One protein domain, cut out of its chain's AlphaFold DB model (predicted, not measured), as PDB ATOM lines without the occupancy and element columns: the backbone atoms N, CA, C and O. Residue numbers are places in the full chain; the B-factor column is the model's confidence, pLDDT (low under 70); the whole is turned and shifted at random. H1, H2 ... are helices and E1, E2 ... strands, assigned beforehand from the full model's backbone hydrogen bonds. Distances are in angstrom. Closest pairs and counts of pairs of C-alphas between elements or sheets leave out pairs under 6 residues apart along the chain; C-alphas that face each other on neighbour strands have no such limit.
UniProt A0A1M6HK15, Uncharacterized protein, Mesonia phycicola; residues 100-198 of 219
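AT A GLANCE: This is residues 100 to 198 of the 219 residues of an uncharacterized protein of Mesonia phycicola (UniProt A0A1M6HK15). Two strongly twisted sheets of four strands each stand face to face as an elongated sandwich, E1, E8, E2 and E5 in one layer and the shorter E4, E3, E6 and E7 in the other. The short helix H1 sits at one end, where the link of residues 126 to 135 also loops round. The printed part has 99 residues, with strands E1 to E8 followed by H1, and its class is mostly strand. The first sheet, in the order E1, E8, E2, E5, is mixed; the second, E4, E3, E6, E7, is antiparallel. The whole is compact, with a radius of gyration of the C-alphas of 14.5 A and spans of 45 by 28 by 19 A.

IN THESE COORDINATES: E2, residues 115 to 125, is 32.4 A long; E8, residues 185 to 193, 25.9 A; E1, residues 100 to 107, 23.7 A, from C-alpha 100 at (90.194, 137.130, 125.137); E5, residues 155 to 161, 19.8 A. E3 is residues 136 to 141, E4 147 to 151, E6 167 to 171, E7 175 to 179. H1, residues 194 to 197, ends with C-alpha 197 at (91.532, 131.869, 115.131).

HOW THE PARTS SIT: E8 and E2 are parallel, with N 188 and O 119 2.8 A apart. E1 and E8 are antiparallel (N 103 to O 189, 3.0 A), as are E2 and E5 (N 118 to O 158, 2.8 A). The sheets' facing parts are 9.6 A apart, centre to centre. In the second sheet, E3 and E6 have N 140 and O 170 at 3.0 A; the hairpins are E3 with E4 (N 139 to O 148, 2.8 A) and E6 with E7 (N 169 to O 177, 2.8 A). H1, too short for an O i to N i+4 pair, has 1 O i to N i+3 pair, within range; it only grazes the first sheet, with residues 194 to 196.

THE WHOLE: The farthest C-alphas, of Tyr 112 and Gly 198, are 45.8 A apart. The printed part has no cut and no long link. pLDDT is under 70 at residues 112, 126 to 136 and 194 to 198.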
ATOM      1  N   ASP A 100      91.419 137.387 124.391       82.56
ATOM      2  CA  ASP A 100      90.194 137.130 125.137       82.56
ATOM      3  C   ASP A 100      90.209 137.849 126.489       82.56
ATOM      4  O   ASP A 100      89.228 138.465 126.897       82.56
ATOM      5  N   SER A 101      91.355 137.830 127.177       86.56
ATOM      6  CA  SER A 101      91.516 138.540 128.446       86.56
ATOM      7  C   SER A 101      92.944 139.020 128.688       86.56
ATOM      8  O   SER A 101      93.914 138.543 128.093       86.56
ATOM      9  N   ILE A 102      93.063 140.003 129.582       91.81
ATOM     10  CA  ILE A 102      94.335 140.556 130.042       91.81
ATOM     11  C   ILE A 102      94.354 140.516 131.561       91.81
ATOM     12  O   ILE A 102      93.400 140.940 132.214       91.81
ATOM     13  N   LYS A 103      95.475 140.071 132.127       93.56
ATOM     14  CA  LYS A 103      95.757 140.202 133.556       93.56
ATOM     15  C   LYS A 103      97.064 140.953 133.753       93.56
ATOM     16  O   LYS A 103      98.078 140.583 133.171       93.56
ATOM     17  N   ILE A 104      97.045 141.978 134.597       95.19
ATOM     18  CA  ILE A 104      98.223 142.790 134.910       95.19
ATOM     19  C   ILE A 104      98.554 142.598 136.383       95.19
ATOM     20  O   ILE A 104      97.753 142.942 137.249       95.19
ATOM     21  N   ASN A 105      99.747 142.079 136.657       94.38
ATOM     22  CA  ASN A 105     100.299 142.032 138.004       94.38
ATOM     23  C   ASN A 105     101.430 143.053 138.119       94.38
ATOM     24  O   ASN A 105     102.245 143.189 137.207       94.38
ATOM     25  N   LYS A 106     101.488 143.732 139.263       95.06
ATOM     26  CA  LYS A 106     102.514 144.719 139.599       95.06
ATOM     27  C   LYS A 106     103.383 144.177 140.726       95.06
ATOM     28  O   LYS A 106     102.856 143.614 141.684       95.06
ATOM     29  N   VAL A 107     104.692 144.361 140.621       92.81
ATOM     30  CA  VAL A 107     105.645 144.045 141.688       92.81
ATOM     31  C   VAL A 107     106.552 145.246 141.893       92.81
ATOM     32  O   VAL A 107     107.214 145.699 140.965       92.81
ATOM     33  N   THR A 108     106.598 145.758 143.118       87.69
ATOM     34  CA  THR A 108     107.559 146.797 143.488       87.69
ATOM     35  C   THR A 108     108.897 146.133 143.825       87.69
ATOM     36  O   THR A 108     108.942 145.298 144.735       87.69
ATOM     37  N   PRO A 109     109.990 146.456 143.114       81.44
ATOM     38  CA  PRO A 109     111.298 145.877 143.390       81.44
ATOM     39  C   PRO A 109     111.767 146.216 144.811       81.44
ATOM     40  O   PRO A 109     111.636 147.346 145.274       81.44
ATOM     41  N   ALA A 110     112.379 145.245 145.495       75.44
ATOM     42  CA  ALA A 110     112.893 145.429 146.858       75.44
ATOM     43  C   ALA A 110     114.074 146.419 146.948       75.44
ATOM     44  O   ALA A 110     114.417 146.886 148.031       75.44
ATOM     45  N   LYS A 111     114.723 146.721 145.817       77.38
ATOM     46  CA  LYS A 111     115.819 147.688 145.714       77.38
ATOM     47  C   LYS A 111     115.437 148.794 144.745       77.38
ATOM     48  O   LYS A 111     114.781 148.535 143.743       77.38
ATOM     49  N   TYR A 112     115.899 150.009 145.027       69.12
ATOM     50  CA  TYR A 112     115.693 151.152 144.147       69.12
ATOM     51  C   TYR A 112     116.372 150.912 142.790       69.12
ATOM     52  O   TYR A 112     117.589 150.731 142.728       69.12
ATOM     53  N   VAL A 113     115.588 150.933 141.712       77.56
ATOM     54  CA  VAL A 113     116.075 150.867 140.330       77.56
ATOM     55  C   VAL A 113     115.385 151.968 139.528       77.56
ATOM     56  O   VAL A 113     114.184 152.178 139.666       77.56
ATOM     57  N   ASP A 114     116.130 152.680 138.682       81.81
ATOM     58  CA  ASP A 114     115.592 153.758 137.828       81.81
ATOM     59  C   ASP A 114     114.895 153.227 136.551       81.81
ATOM     60  O   ASP A 114     114.558 153.991 135.639       81.81
ATOM     61  N   SER A 115     114.651 151.915 136.506       86.88
ATOM     62  CA  SER A 115     114.015 151.201 135.404       86.88
ATOM     63  C   SER A 115     112.908 150.274 135.893       86.88
ATOM     64  O   SER A 115     113.035 149.674 136.958       86.88
ATOM     65  N   SER A 116     111.902 150.085 135.051       91.75
ATOM     66  CA  SER A 116     110.854 149.076 135.176       91.75
ATOM     67  C   SER A 116     111.051 147.970 134.144       91.75
ATOM     68  O   SER A 116     111.373 148.243 132.984       91.75
ATOM     69  N   SER A 117     110.817 146.723 134.540       94.38
ATOM     70  CA  SER A 117     110.693 145.592 133.625       94.38
ATOM     71  C   SER A 117     109.224 145.335 133.306       94.38
ATOM     72  O   SER A 117     108.424 145.074 134.200       94.38
ATOM     73  N   VAL A 118     108.870 145.344 132.025       96.69
ATOM     74  CA  VAL A 118     107.548 144.958 131.525       96.69
ATOM     75  C   VAL A 118     107.677 143.604 130.837       96.69
ATOM     76  O   VAL A 118     108.292 143.494 129.780       96.69
ATOM     77  N   ASN A 119     107.134 142.558 131.452       96.94
ATOM     78  CA  ASN A 119     107.112 141.202 130.914       96.94
ATOM     79  C   ASN A 119     105.713 140.883 130.370       96.94
ATOM     80  O   ASN A 119     104.775 140.658 131.137       96.94
ATOM     81  N   PHE A 120     105.594 140.845 129.046       94.19
ATOM     82  CA  PHE A 120     104.428 140.324 128.349       94.19
ATOM     83  C   PHE A 120     104.522 138.802 128.257       94.19
ATOM     84  O   PHE A 120     105.439 138.271 127.633       94.19
ATOM     85  N   LYS A 121     103.548 138.099 128.835       92.44
ATOM     86  CA  LYS A 121     103.432 136.638 128.793       92.44
ATOM     87  C   LYS A 121     102.245 136.253 127.929       92.44
ATOM     88  O   LYS A 121     101.102 136.543 128.282       92.44
ATOM     89  N   ILE A 122     102.515 135.610 126.800       88.06
ATOM     90  CA  ILE A 122     101.509 135.306 125.790       88.06
ATOM     91  C   ILE A 122     101.056 133.873 126.021       88.06
ATOM     92  O   ILE A 122     101.836 132.939 125.846       88.06
ATOM     93  N   LYS A 123      99.805 133.708 126.439       84.31
ATOM     94  CA  LYS A 123      99.202 132.416 126.759       84.31
ATOM     95  C   LYS A 123      98.066 132.101 125.819       84.31
ATOM     96  O   LYS A 123      97.326 132.991 125.422       84.31
ATOM     97  N   THR A 124      97.925 130.830 125.501       76.12
ATOM     98  CA  THR A 124      96.874 130.300 124.651       76.12
ATOM     99  C   THR A 124      96.114 129.193 125.353       76.12
ATOM    100  O   THR A 124      96.638 128.513 126.234       76.12
ATOM    101  N   TYR A 125      94.863 129.000 124.960       71.81
ATOM    102  CA  TYR A 125      94.115 127.788 125.274       71.81
ATOM    103  C   TYR A 125      93.498 127.250 123.993       71.81
ATOM    104  O   TYR A 125      92.802 127.969 123.275       71.81
ATOM    105  N   SER A 126      93.784 125.979 123.719       61.94
ATOM    106  CA  SER A 126      93.241 125.218 122.599       61.94
ATOM    107  C   SER A 126      92.681 123.893 123.096       61.94
ATOM    108  O   SER A 126      93.276 123.263 123.967       61.94
ATOM    109  N   ASN A 127      91.588 123.428 122.485       51.41
ATOM    110  CA  ASN A 127      91.078 122.069 122.691       51.41
ATOM    111  C   ASN A 127      91.786 121.013 121.820       51.41
ATOM    112  O   ASN A 127      91.536 119.823 121.994       51.41
ATOM    113  N   LYS A 128      92.656 121.415 120.882       52.97
ATOM    114  CA  LYS A 128      93.475 120.512 120.053       52.97
ATOM    115  C   LYS A 128      94.840 121.123 119.754       52.97
ATOM    116  O   LYS A 128      94.945 122.337 119.594       52.97
ATOM    117  N   GLU A 129      95.867 120.290 119.638       47.03
ATOM    118  CA  GLU A 129      97.169 120.701 119.107       47.03
ATOM    119  C   GLU A 129      96.964 121.338 117.726       47.03
ATOM    120  O   GLU A 129      96.550 120.686 116.768       47.03
ATOM    121  N   ILE A 130      97.176 122.652 117.639       51.53
ATOM    122  CA  ILE A 130      97.210 123.352 116.358       51.53
ATOM    123  C   ILE A 130      98.619 123.144 115.819       51.53
ATOM    124  O   ILE A 130      99.511 123.963 116.030       51.53
ATOM    125  N   GLU A 131      98.839 122.015 115.155       43.81
ATOM    126  CA  GLU A 131     100.064 121.828 114.395       43.81
ATOM    127  C   GLU A 131     100.105 122.851 113.243       43.81
ATOM    128  O   GLU A 131      99.156 122.992 112.466       43.81
ATOM    129  N   ASN A 132     101.236 123.553 113.126       42.03
ATOM    130  CA  ASN A 132     101.647 124.344 111.959       42.03
ATOM    131  C   ASN A 132     100.968 125.705 111.705       42.03
ATOM    132  O   ASN A 132     101.055 126.212 110.587       42.03
ATOM    133  N   VAL A 133     100.367 126.362 112.706       48.62
ATOM    134  CA  VAL A 133      99.969 127.780 112.568       48.62
ATOM    135  C   VAL A 133     100.882 128.666 113.416       48.62
ATOM    136  O   VAL A 133     100.763 128.720 114.638       48.62
ATOM    137  N   VAL A 134     101.804 129.380 112.762       48.25
ATOM    138  CA  VAL A 134     102.634 130.407 113.408       48.25
ATOM    139  C   VAL A 134     101.818 131.693 113.496       48.25
ATOM    140  O   VAL A 134     101.661 132.409 112.511       48.25
ATOM    141  N   LEU A 135     101.279 131.974 114.677       62.03
ATOM    142  CA  LEU A 135     100.551 133.209 114.960       62.03
ATOM    143  C   LEU A 135     101.435 134.135 115.790       62.03
ATOM    144  O   LEU A 135     102.019 133.727 116.797       62.03
ATOM    145  N   GLY A 136     101.565 135.373 115.318       68.25
ATOM    146  CA  GLY A 136     102.352 136.418 115.960       68.25
ATOM    147  C   GLY A 136     101.484 137.358 116.793       68.25
ATOM    148  O   GLY A 136     100.336 137.638 116.453       68.25
ATOM    149  N   VAL A 137     102.067 137.867 117.870       81.75
ATOM    150  CA  VAL A 137     101.561 138.975 118.674       81.75
ATOM    151  C   VAL A 137     102.474 140.169 118.445       81.75
ATOM    152  O   VAL A 137     103.667 140.089 118.734       81.75
ATOM    153  N   SER A 138     101.912 141.259 117.934       89.19
ATOM    154  CA  SER A 138     102.575 142.554 117.821       89.19
ATOM    155  C   SER A 138     102.319 143.379 119.077       89.19
ATOM    156  O   SER A 138     101.200 143.414 119.589       89.19
ATOM    157  N   ILE A 139     103.365 144.021 119.588       89.94
ATOM    158  CA  ILE A 139     103.333 144.904 120.752       89.94
ATOM    159  C   ILE A 139     104.073 146.178 120.355       89.94
ATOM    160  O   ILE A 139     105.292 146.159 120.168       89.94
ATOM    161  N   LYS A 140     103.331 147.278 120.242       96.06
ATOM    162  CA  LYS A 140     103.863 148.592 119.866       96.06
ATOM    163  C   LYS A 140     103.665 149.583 120.997       96.06
ATOM    164  O   LYS A 140     102.657 149.493 121.686       96.06
ATOM    165  N   SER A 141     104.583 150.515 121.210       96.38
ATOM    166  CA  SER A 141     104.294 151.692 122.033       96.38
ATOM    167  C   SER A 141     103.600 152.766 121.201       96.38
ATOM    168  O   SER A 141     103.847 152.902 120.002       96.38
ATOM    169  N   ASP A 142     102.744 153.542 121.849       95.31
ATOM    170  CA  ASP A 142     102.076 154.716 121.286       95.31
ATOM    171  C   ASP A 142     103.056 155.777 120.760       95.31
ATOM    172  O   ASP A 142     102.809 156.405 119.734       95.31
ATOM    173  N   ASP A 143     104.208 155.930 121.415       94.06
ATOM    174  CA  ASP A 143     105.287 156.814 120.970       94.06
ATOM    175  C   ASP A 143     106.105 156.267 119.781       94.06
ATOM    176  O   ASP A 143     107.046 156.921 119.323       94.06
ATOM    177  N   GLY A 144     105.780 155.061 119.303       92.31
ATOM    178  CA  GLY A 144     106.406 154.396 118.161       92.31
ATOM    179  C   GLY A 144     107.855 153.950 118.376       92.31
ATOM    180  O   GLY A 144     108.474 153.439 117.444       92.31
ATOM    181  N   LYS A 145     108.432 154.130 119.573       94.06
ATOM    182  CA  LYS A 145     109.830 153.749 119.847       94.06
ATOM    183  C   LYS A 145     110.011 152.259 120.097       94.06
ATOM    184  O   LYS A 145     111.129 151.751 120.009       94.06
ATOM    185  N   ILE A 146     108.936 151.568 120.450       92.31
ATOM    186  CA  ILE A 146     108.919 150.137 120.701       92.31
ATOM    187  C   ILE A 146     107.990 149.518 119.672       92.31
ATOM    188  O   ILE A 146     106.808 149.831 119.634       92.31
ATOM    189  N   ASP A 147     108.526 148.613 118.867       92.69
ATOM    190  CA  ASP A 147     107.758 147.756 117.974       92.69
ATOM    191  C   ASP A 147     108.395 146.373 118.025       92.69
ATOM    192  O   ASP A 147     109.582 146.189 117.731       92.69
ATOM    193  N   THR A 148     107.645 145.397 118.519       83.25
ATOM    194  CA  THR A 148     108.149 144.042 118.635       83.25
ATOM    195  C   THR A 148     107.071 143.016 118.369       83.25
ATOM    196  O   THR A 148     105.906 143.200 118.705       83.25
ATOM    197  N   ASN A 149     107.498 141.896 117.797       80.62
ATOM    198  CA  ASN A 149     106.651 140.747 117.549       80.62
ATOM    199  C   ASN A 149     107.140 139.567 118.384       80.62
ATOM    200  O   ASN A 149     108.343 139.394 118.599       80.62
ATOM    201  N   THR A 150     106.203 138.756 118.855       78.00
ATOM    202  CA  THR A 150     106.486 137.547 119.626       78.00
ATOM    203  C   THR A 150     105.469 136.458 119.299       78.00
ATOM    204  O   THR A 150     104.406 136.747 118.761       78.00
ATOM    205  N   GLY A 151     105.796 135.195 119.565       76.19
ATOM    206  CA  GLY A 151     104.904 134.066 119.272       76.19
ATOM    207  C   GLY A 151     103.916 133.759 120.399       76.19
ATOM    208  O   GLY A 151     104.003 134.295 121.504       76.19
ATOM    209  N   PHE A 152     102.999 132.833 120.150       78.62
ATOM    210  CA  PHE A 152     102.222 132.209 121.221       78.62
ATOM    211  C   PHE A 152     103.096 131.358 122.152       78.62
ATOM    212  O   PHE A 152     104.165 130.900 121.760       78.62
ATOM    213  N   GLU A 153     102.661 131.213 123.408       78.38
ATOM    214  CA  GLU A 153     103.412 130.561 124.499       78.38
ATOM    215  C   GLU A 153     104.807 131.142 124.777       78.38
ATOM    216  O   GLU A 153     105.634 130.515 125.441       78.38
ATOM    217  N   SER A 154     105.061 132.368 124.321       80.19
ATOM    218  CA  SER A 154     106.331 133.060 124.518       80.19
ATOM    219  C   SER A 154     106.243 134.158 125.580       80.19
ATOM    220  O   SER A 154     105.161 134.566 126.020       80.19
ATOM    221  N   GLU A 155     107.410 134.652 125.987       88.81
ATOM    222  CA  GLU A 155     107.539 135.828 126.839       88.81
ATOM    223  C   GLU A 155     108.344 136.909 126.119       88.81
ATOM    224  O   GLU A 155     109.363 136.626 125.482       88.81
ATOM    225  N   LYS A 156     107.911 138.162 126.263       91.31
ATOM    226  CA  LYS A 156     108.631 139.333 125.773       91.31
ATOM    227  C   LYS A 156     108.875 140.304 126.913       91.31
ATOM    228  O   LYS A 156     107.945 140.872 127.478       91.31
ATOM    229  N   VAL A 157     110.150 140.525 127.215       94.38
ATOM    230  CA  VAL A 157     110.577 141.470 128.247       94.38
ATOM    231  C   VAL A 157     111.051 142.766 127.601       94.38
ATOM    232  O   VAL A 157     111.862 142.753 126.676       94.38
ATOM    233  N   ILE A 158     110.553 143.879 128.122       94.75
ATOM    234  CA  ILE A 158     110.874 145.239 127.703       94.75
ATOM    235  C   ILE A 158     111.335 145.999 128.942       94.75
ATOM    236  O   ILE A 158     110.662 145.993 129.969       94.75
ATOM    237  N   LYS A 159     112.496 146.648 128.856       94.56
ATOM    238  CA  LYS A 159     112.993 147.518 129.925       94.56
ATOM    239  C   LYS A 159     112.647 148.960 129.600       94.56
ATOM    240  O   LYS A 159     112.943 149.422 128.501       94.56
ATOM    241  N   LEU A 160     112.058 149.649 130.566       94.44
ATOM    242  CA  LEU A 160     111.662 151.046 130.457       94.44
ATOM    243  C   LEU A 160     112.372 151.875 131.517       94.44
ATOM    244  O   LEU A 160     112.430 151.490 132.683       94.44
ATOM    245  N   ASN A 161     112.876 153.038 131.132       92.56
ATOM    246  CA  ASN A 161     113.358 154.043 132.070       92.56
ATOM    247  C   ASN A 161     112.178 154.793 132.696       92.56
ATOM    248  O   ASN A 161     111.142 154.968 132.057       92.56
ATOM    249  N   LYS A 162     112.358 155.332 133.907       90.06
ATOM    250  CA  LYS A 162     111.313 156.106 134.611       90.06
ATOM    251  C   LYS A 162     110.699 157.254 133.789       90.06
ATOM    252  O   LYS A 162     109.529 157.554 133.960       90.06
ATOM    253  N   ASN A 163     111.473 157.866 132.887       92.50
ATOM    254  CA  ASN A 163     111.032 158.993 132.052       92.50
ATOM    255  C   ASN A 163     110.160 158.566 130.861       92.50
ATOM    256  O   ASN A 163     109.672 159.423 130.135       92.50
ATOM    257  N   GLN A 164     110.029 157.261 130.611       93.94
ATOM    258  CA  GLN A 164     109.146 156.734 129.572       93.94
ATOM    259  C   GLN A 164     107.721 156.536 130.089       93.94
ATOM    260  O   GLN A 164     106.871 156.163 129.303       93.94
ATOM    261  N   PHE A 165     107.467 156.754 131.382       93.69
ATOM    262  CA  PHE A 165     106.133 156.659 131.962       93.69
ATOM    263  C   PHE A 165     105.435 158.032 131.968       93.69
ATOM    264  O   PHE A 165     106.106 159.041 132.216       93.69
ATOM    265  N   PRO A 166     104.105 158.072 131.775       96.06
ATOM    266  CA  PRO A 166     103.255 156.940 131.397       96.06
ATOM    267  C   PRO A 166     103.506 156.490 129.947       96.06
ATOM    268  O   PRO A 166     103.906 157.295 129.111       96.06
ATOM    269  N   ILE A 167     103.281 155.206 129.659       96.88
ATOM    270  CA  ILE A 167     103.398 154.633 128.306       96.88
ATOM    271  C   ILE A 167     102.189 153.767 127.985       96.88
ATOM    272  O   ILE A 167     101.740 152.998 128.839       96.88
ATOM    273  N   THR A 168     101.699 153.839 126.750       98.00
ATOM    274  CA  THR A 168     100.639 152.949 126.268       98.00
ATOM    275  C   THR A 168     101.200 151.950 125.272       98.00
ATOM    276  O   THR A 168     101.839 152.317 124.291       98.00
ATOM    277  N   PHE A 169     100.938 150.666 125.512       96.75
ATOM    278  CA  PHE A 169     101.215 149.606 124.554       96.75
ATOM    279  C   PHE A 169      99.955 149.237 123.780       96.75
ATOM    280  O   PHE A 169      98.916 148.975 124.379       96.75
ATOM    281  N   ILE A 170     100.068 149.157 122.461       94.50
ATOM    282  CA  ILE A 170      99.041 148.703 121.535       94.50
ATOM    283  C   ILE A 170      99.390 147.268 121.129       94.50
ATOM    284  O   ILE A 170     100.396 147.013 120.463       94.50
ATOM    285  N   VAL A 171      98.562 146.316 121.551       90.25
ATOM    286  CA  VAL A 171      98.699 144.893 121.227       90.25
ATOM    287  C   VAL A 171      97.850 144.568 119.999       90.25
ATOM    288  O   VAL A 171      96.647 144.842 119.993       90.25
ATOM    289  N   ASN A 172      98.471 143.971 118.977       84.12
ATOM    290  CA  ASN A 172      97.860 143.592 117.695       84.12
ATOM    291  C   ASN A 172      97.063 144.717 117.016       84.12
ATOM    292  O   ASN A 172      96.037 144.447 116.403       84.12
ATOM    293  N   ASP A 173      97.510 145.971 117.148       81.44
ATOM    294  CA  ASP A 173      96.812 147.157 116.623       81.44
ATOM    295  C   ASP A 173      95.353 147.289 117.122       81.44
ATOM    296  O   ASP A 173      94.520 147.942 116.497       81.44
ATOM    297  N   GLU A 174      95.022 146.651 118.250       80.50
ATOM    298  CA  GLU A 174      93.639 146.519 118.711       80.50
ATOM    299  C   GLU A 174      93.431 146.879 120.179       80.50
ATOM    300  O   GLU A 174      92.376 147.422 120.517       80.50
ATOM    301  N   LYS A 175      94.366 146.520 121.066       88.75
ATOM    302  CA  LYS A 175      94.163 146.661 122.510       88.75
ATOM    303  C   LYS A 175      95.246 147.500 123.163       88.75
ATOM    304  O   LYS A 175      96.408 147.113 123.184       88.75
ATOM    305  N   GLU A 176      94.818 148.605 123.755       95.19
ATOM    306  CA  GLU A 176      95.665 149.512 124.519       95.19
ATOM    307  C   GLU A 176      95.827 149.050 125.974       95.19
ATOM    308  O   GLU A 176      94.869 148.613 126.626       95.19
ATOM    309  N   ILE A 177      97.062 149.139 126.468       95.75
ATOM    310  CA  ILE A 177      97.472 148.851 127.842       95.75
ATOM    311  C   ILE A 177      98.380 149.985 128.310       95.75
ATOM    312  O   ILE A 177      99.545 150.051 127.917       95.75
ATOM    313  N   THR A 178      97.862 150.859 129.168       97.19
ATOM    314  CA  THR A 178      98.618 151.991 129.714       97.19
ATOM    315  C   THR A 178      99.260 151.629 131.049       97.19
ATOM    316  O   THR A 178      98.612 151.089 131.950       97.19
ATOM    317  N   LEU A 179     100.556 151.910 131.168       96.31
ATOM    318  CA  LEU A 179     101.337 151.737 132.386       96.31
ATOM    319  C   LEU A 179     101.699 153.114 132.941       96.31
ATOM    320  O   LEU A 179     102.408 153.881 132.296       96.31
ATOM    321  N   GLU A 180     101.220 153.400 134.148       94.81
ATOM    322  CA  GLU A 180     101.330 154.724 134.777       94.81
ATOM    323  C   GLU A 180     102.521 154.848 135.734       94.81
ATOM    324  O   GLU A 180     103.093 155.922 135.897       94.81
ATOM    325  N   GLU A 181     102.895 153.757 136.406       91.75
ATOM    326  CA  GLU A 181     103.801 153.817 137.553       91.75
ATOM    327  C   GLU A 181     105.234 153.477 137.130       91.75
ATOM    328  O   GLU A 181     105.545 152.307 136.872       91.75
ATOM    329  N   PRO A 182     106.150 154.461 137.111       90.31
ATOM    330  CA  PRO A 182     107.559 154.150 136.969       90.31
ATOM    331  C   PRO A 182     108.051 153.381 138.200       90.31
ATOM    332  O   PRO A 182     107.528 153.541 139.303       90.31
ATOM    333  N   LYS A 183     109.131 152.610 138.028       87.88
ATOM    334  CA  LYS A 183     109.789 151.824 139.094       87.88
ATOM    335  C   LYS A 183     108.944 150.664 139.637       87.88
ATOM    336  O   LYS A 183     109.279 150.092 140.672       87.88
ATOM    337  N   THR A 184     107.884 150.298 138.930       90.94
ATOM    338  CA  THR A 184     107.113 149.074 139.148       90.94
ATOM    339  C   THR A 184     107.440 148.082 138.038       90.94
ATOM    340  O   THR A 184     107.476 148.465 136.867       90.94
ATOM    341  N   ASP A 185     107.674 146.818 138.385       94.12
ATOM    342  CA  ASP A 185     107.751 145.735 137.407       94.12
ATOM    343  C   ASP A 185     106.339 145.247 137.077       94.12
ATOM    344  O   ASP A 185     105.508 145.022 137.961       94.12
ATOM    345  N   TYR A 186     106.074 145.067 135.789       96.00
ATOM    346  CA  TYR A 186     104.778 144.667 135.266       96.00
ATOM    347  C   TYR A 186     104.859 143.277 134.652       96.00
ATOM    348  O   TYR A 186     105.695 143.012 133.793       96.00
ATOM    349  N   PHE A 187     103.934 142.405 135.039       96.31
ATOM    350  CA  PHE A 187     103.700 141.121 134.386       96.31
ATOM    351  C   PHE A 187     102.325 141.166 133.728       96.31
ATOM    352  O   PHE A 187     101.297 141.119 134.408       96.31
ATOM    353  N   ILE A 188     102.321 141.294 132.407       95.44
ATOM    354  CA  ILE A 188     101.125 141.449 131.585       95.44
ATOM    355  C   ILE A 188     100.864 140.112 130.904       95.44
ATOM    356  O   ILE A 188     101.569 139.720 129.979       95.44
ATOM    357  N   TYR A 189      99.853 139.397 131.372       93.00
ATOM    358  CA  TYR A 189      99.413 138.144 130.780       93.00
ATOM    359  C   TYR A 189      98.366 138.450 129.719       93.00
ATOM    360  O   TYR A 189      97.314 139.013 130.030       93.00
ATOM    361  N   LEU A 190      98.668 138.077 128.481       90.81
ATOM    362  CA  LEU A 190      97.778 138.188 127.336       90.81
ATOM    363  C   LEU A 190      97.250 136.793 127.017       90.81
ATOM    364  O   LEU A 190      98.026 135.913 126.643       90.81
ATOM    365  N   PHE A 191      95.951 136.590 127.192       86.50
ATOM    366  CA  PHE A 191      95.306 135.301 126.990       86.50
ATOM    367  C   PHE A 191      94.599 135.273 125.642       86.50
ATOM    368  O   PHE A 191      93.644 136.015 125.419       86.50
ATOM    369  N   PHE A 192      95.083 134.417 124.751       81.81
ATOM    370  CA  PHE A 192      94.574 134.242 123.406       81.81
ATOM    371  C   PHE A 192      93.777 132.944 123.296       81.81
ATOM    372  O   PHE A 192      94.304 131.846 123.470       81.81
ATOM    373  N   ASN A 193      92.503 133.053 122.952       78.06
ATOM    374  CA  ASN A 193      91.714 131.901 122.577       78.06
ATOM    375  C   ASN A 193      91.969 131.591 121.097       78.06
ATOM    376  O   ASN A 193      91.568 132.342 120.212       78.06
ATOM    377  N   VAL A 194      92.642 130.478 120.820       69.75
ATOM    378  CA  VAL A 194      93.011 130.119 119.446       69.75
ATOM    379  C   VAL A 194      91.875 129.453 118.675       69.75
ATOM    380  O   VAL A 194      91.933 129.398 117.450       69.75
ATOM    381  N   THR A 195      90.796 129.020 119.340       63.91
ATOM    382  CA  THR A 195      89.593 128.558 118.625       63.91
ATOM    383  C   THR A 195      88.922 129.709 117.879       63.91
ATOM    384  O   THR A 195      88.368 129.490 116.807       63.91
ATOM    385  N   LYS A 196      89.076 130.942 118.390       63.56
ATOM    386  CA  LYS A 196      88.691 132.206 117.732       63.56
ATOM    387  C   LYS A 196      89.479 132.475 116.443       63.56
ATOM    388  O   LYS A 196      89.075 133.284 115.615       63.56
ATOM    389  N   ILE A 197      90.616 131.791 116.282       61.25
ATOM    390  CA  ILE A 197      91.532 131.869 115.131       61.25
ATOM    391  C   ILE A 197      91.265 130.725 114.140       61.25
ATOM    392  O   ILE A 197      91.932 130.620 113.112       61.25
ATOM    393  N   GLY A 198      90.299 129.849 114.447       52.38
ATOM    394  CA  GLY A 198      89.980 128.656 113.674       52.38
ATOM    395  C   GLY A 198      89.769 128.954 112.191       52.38
ATOM    396  O   GLY A 198      89.181 129.971 111.840       52.38
TER     397      GLY A 198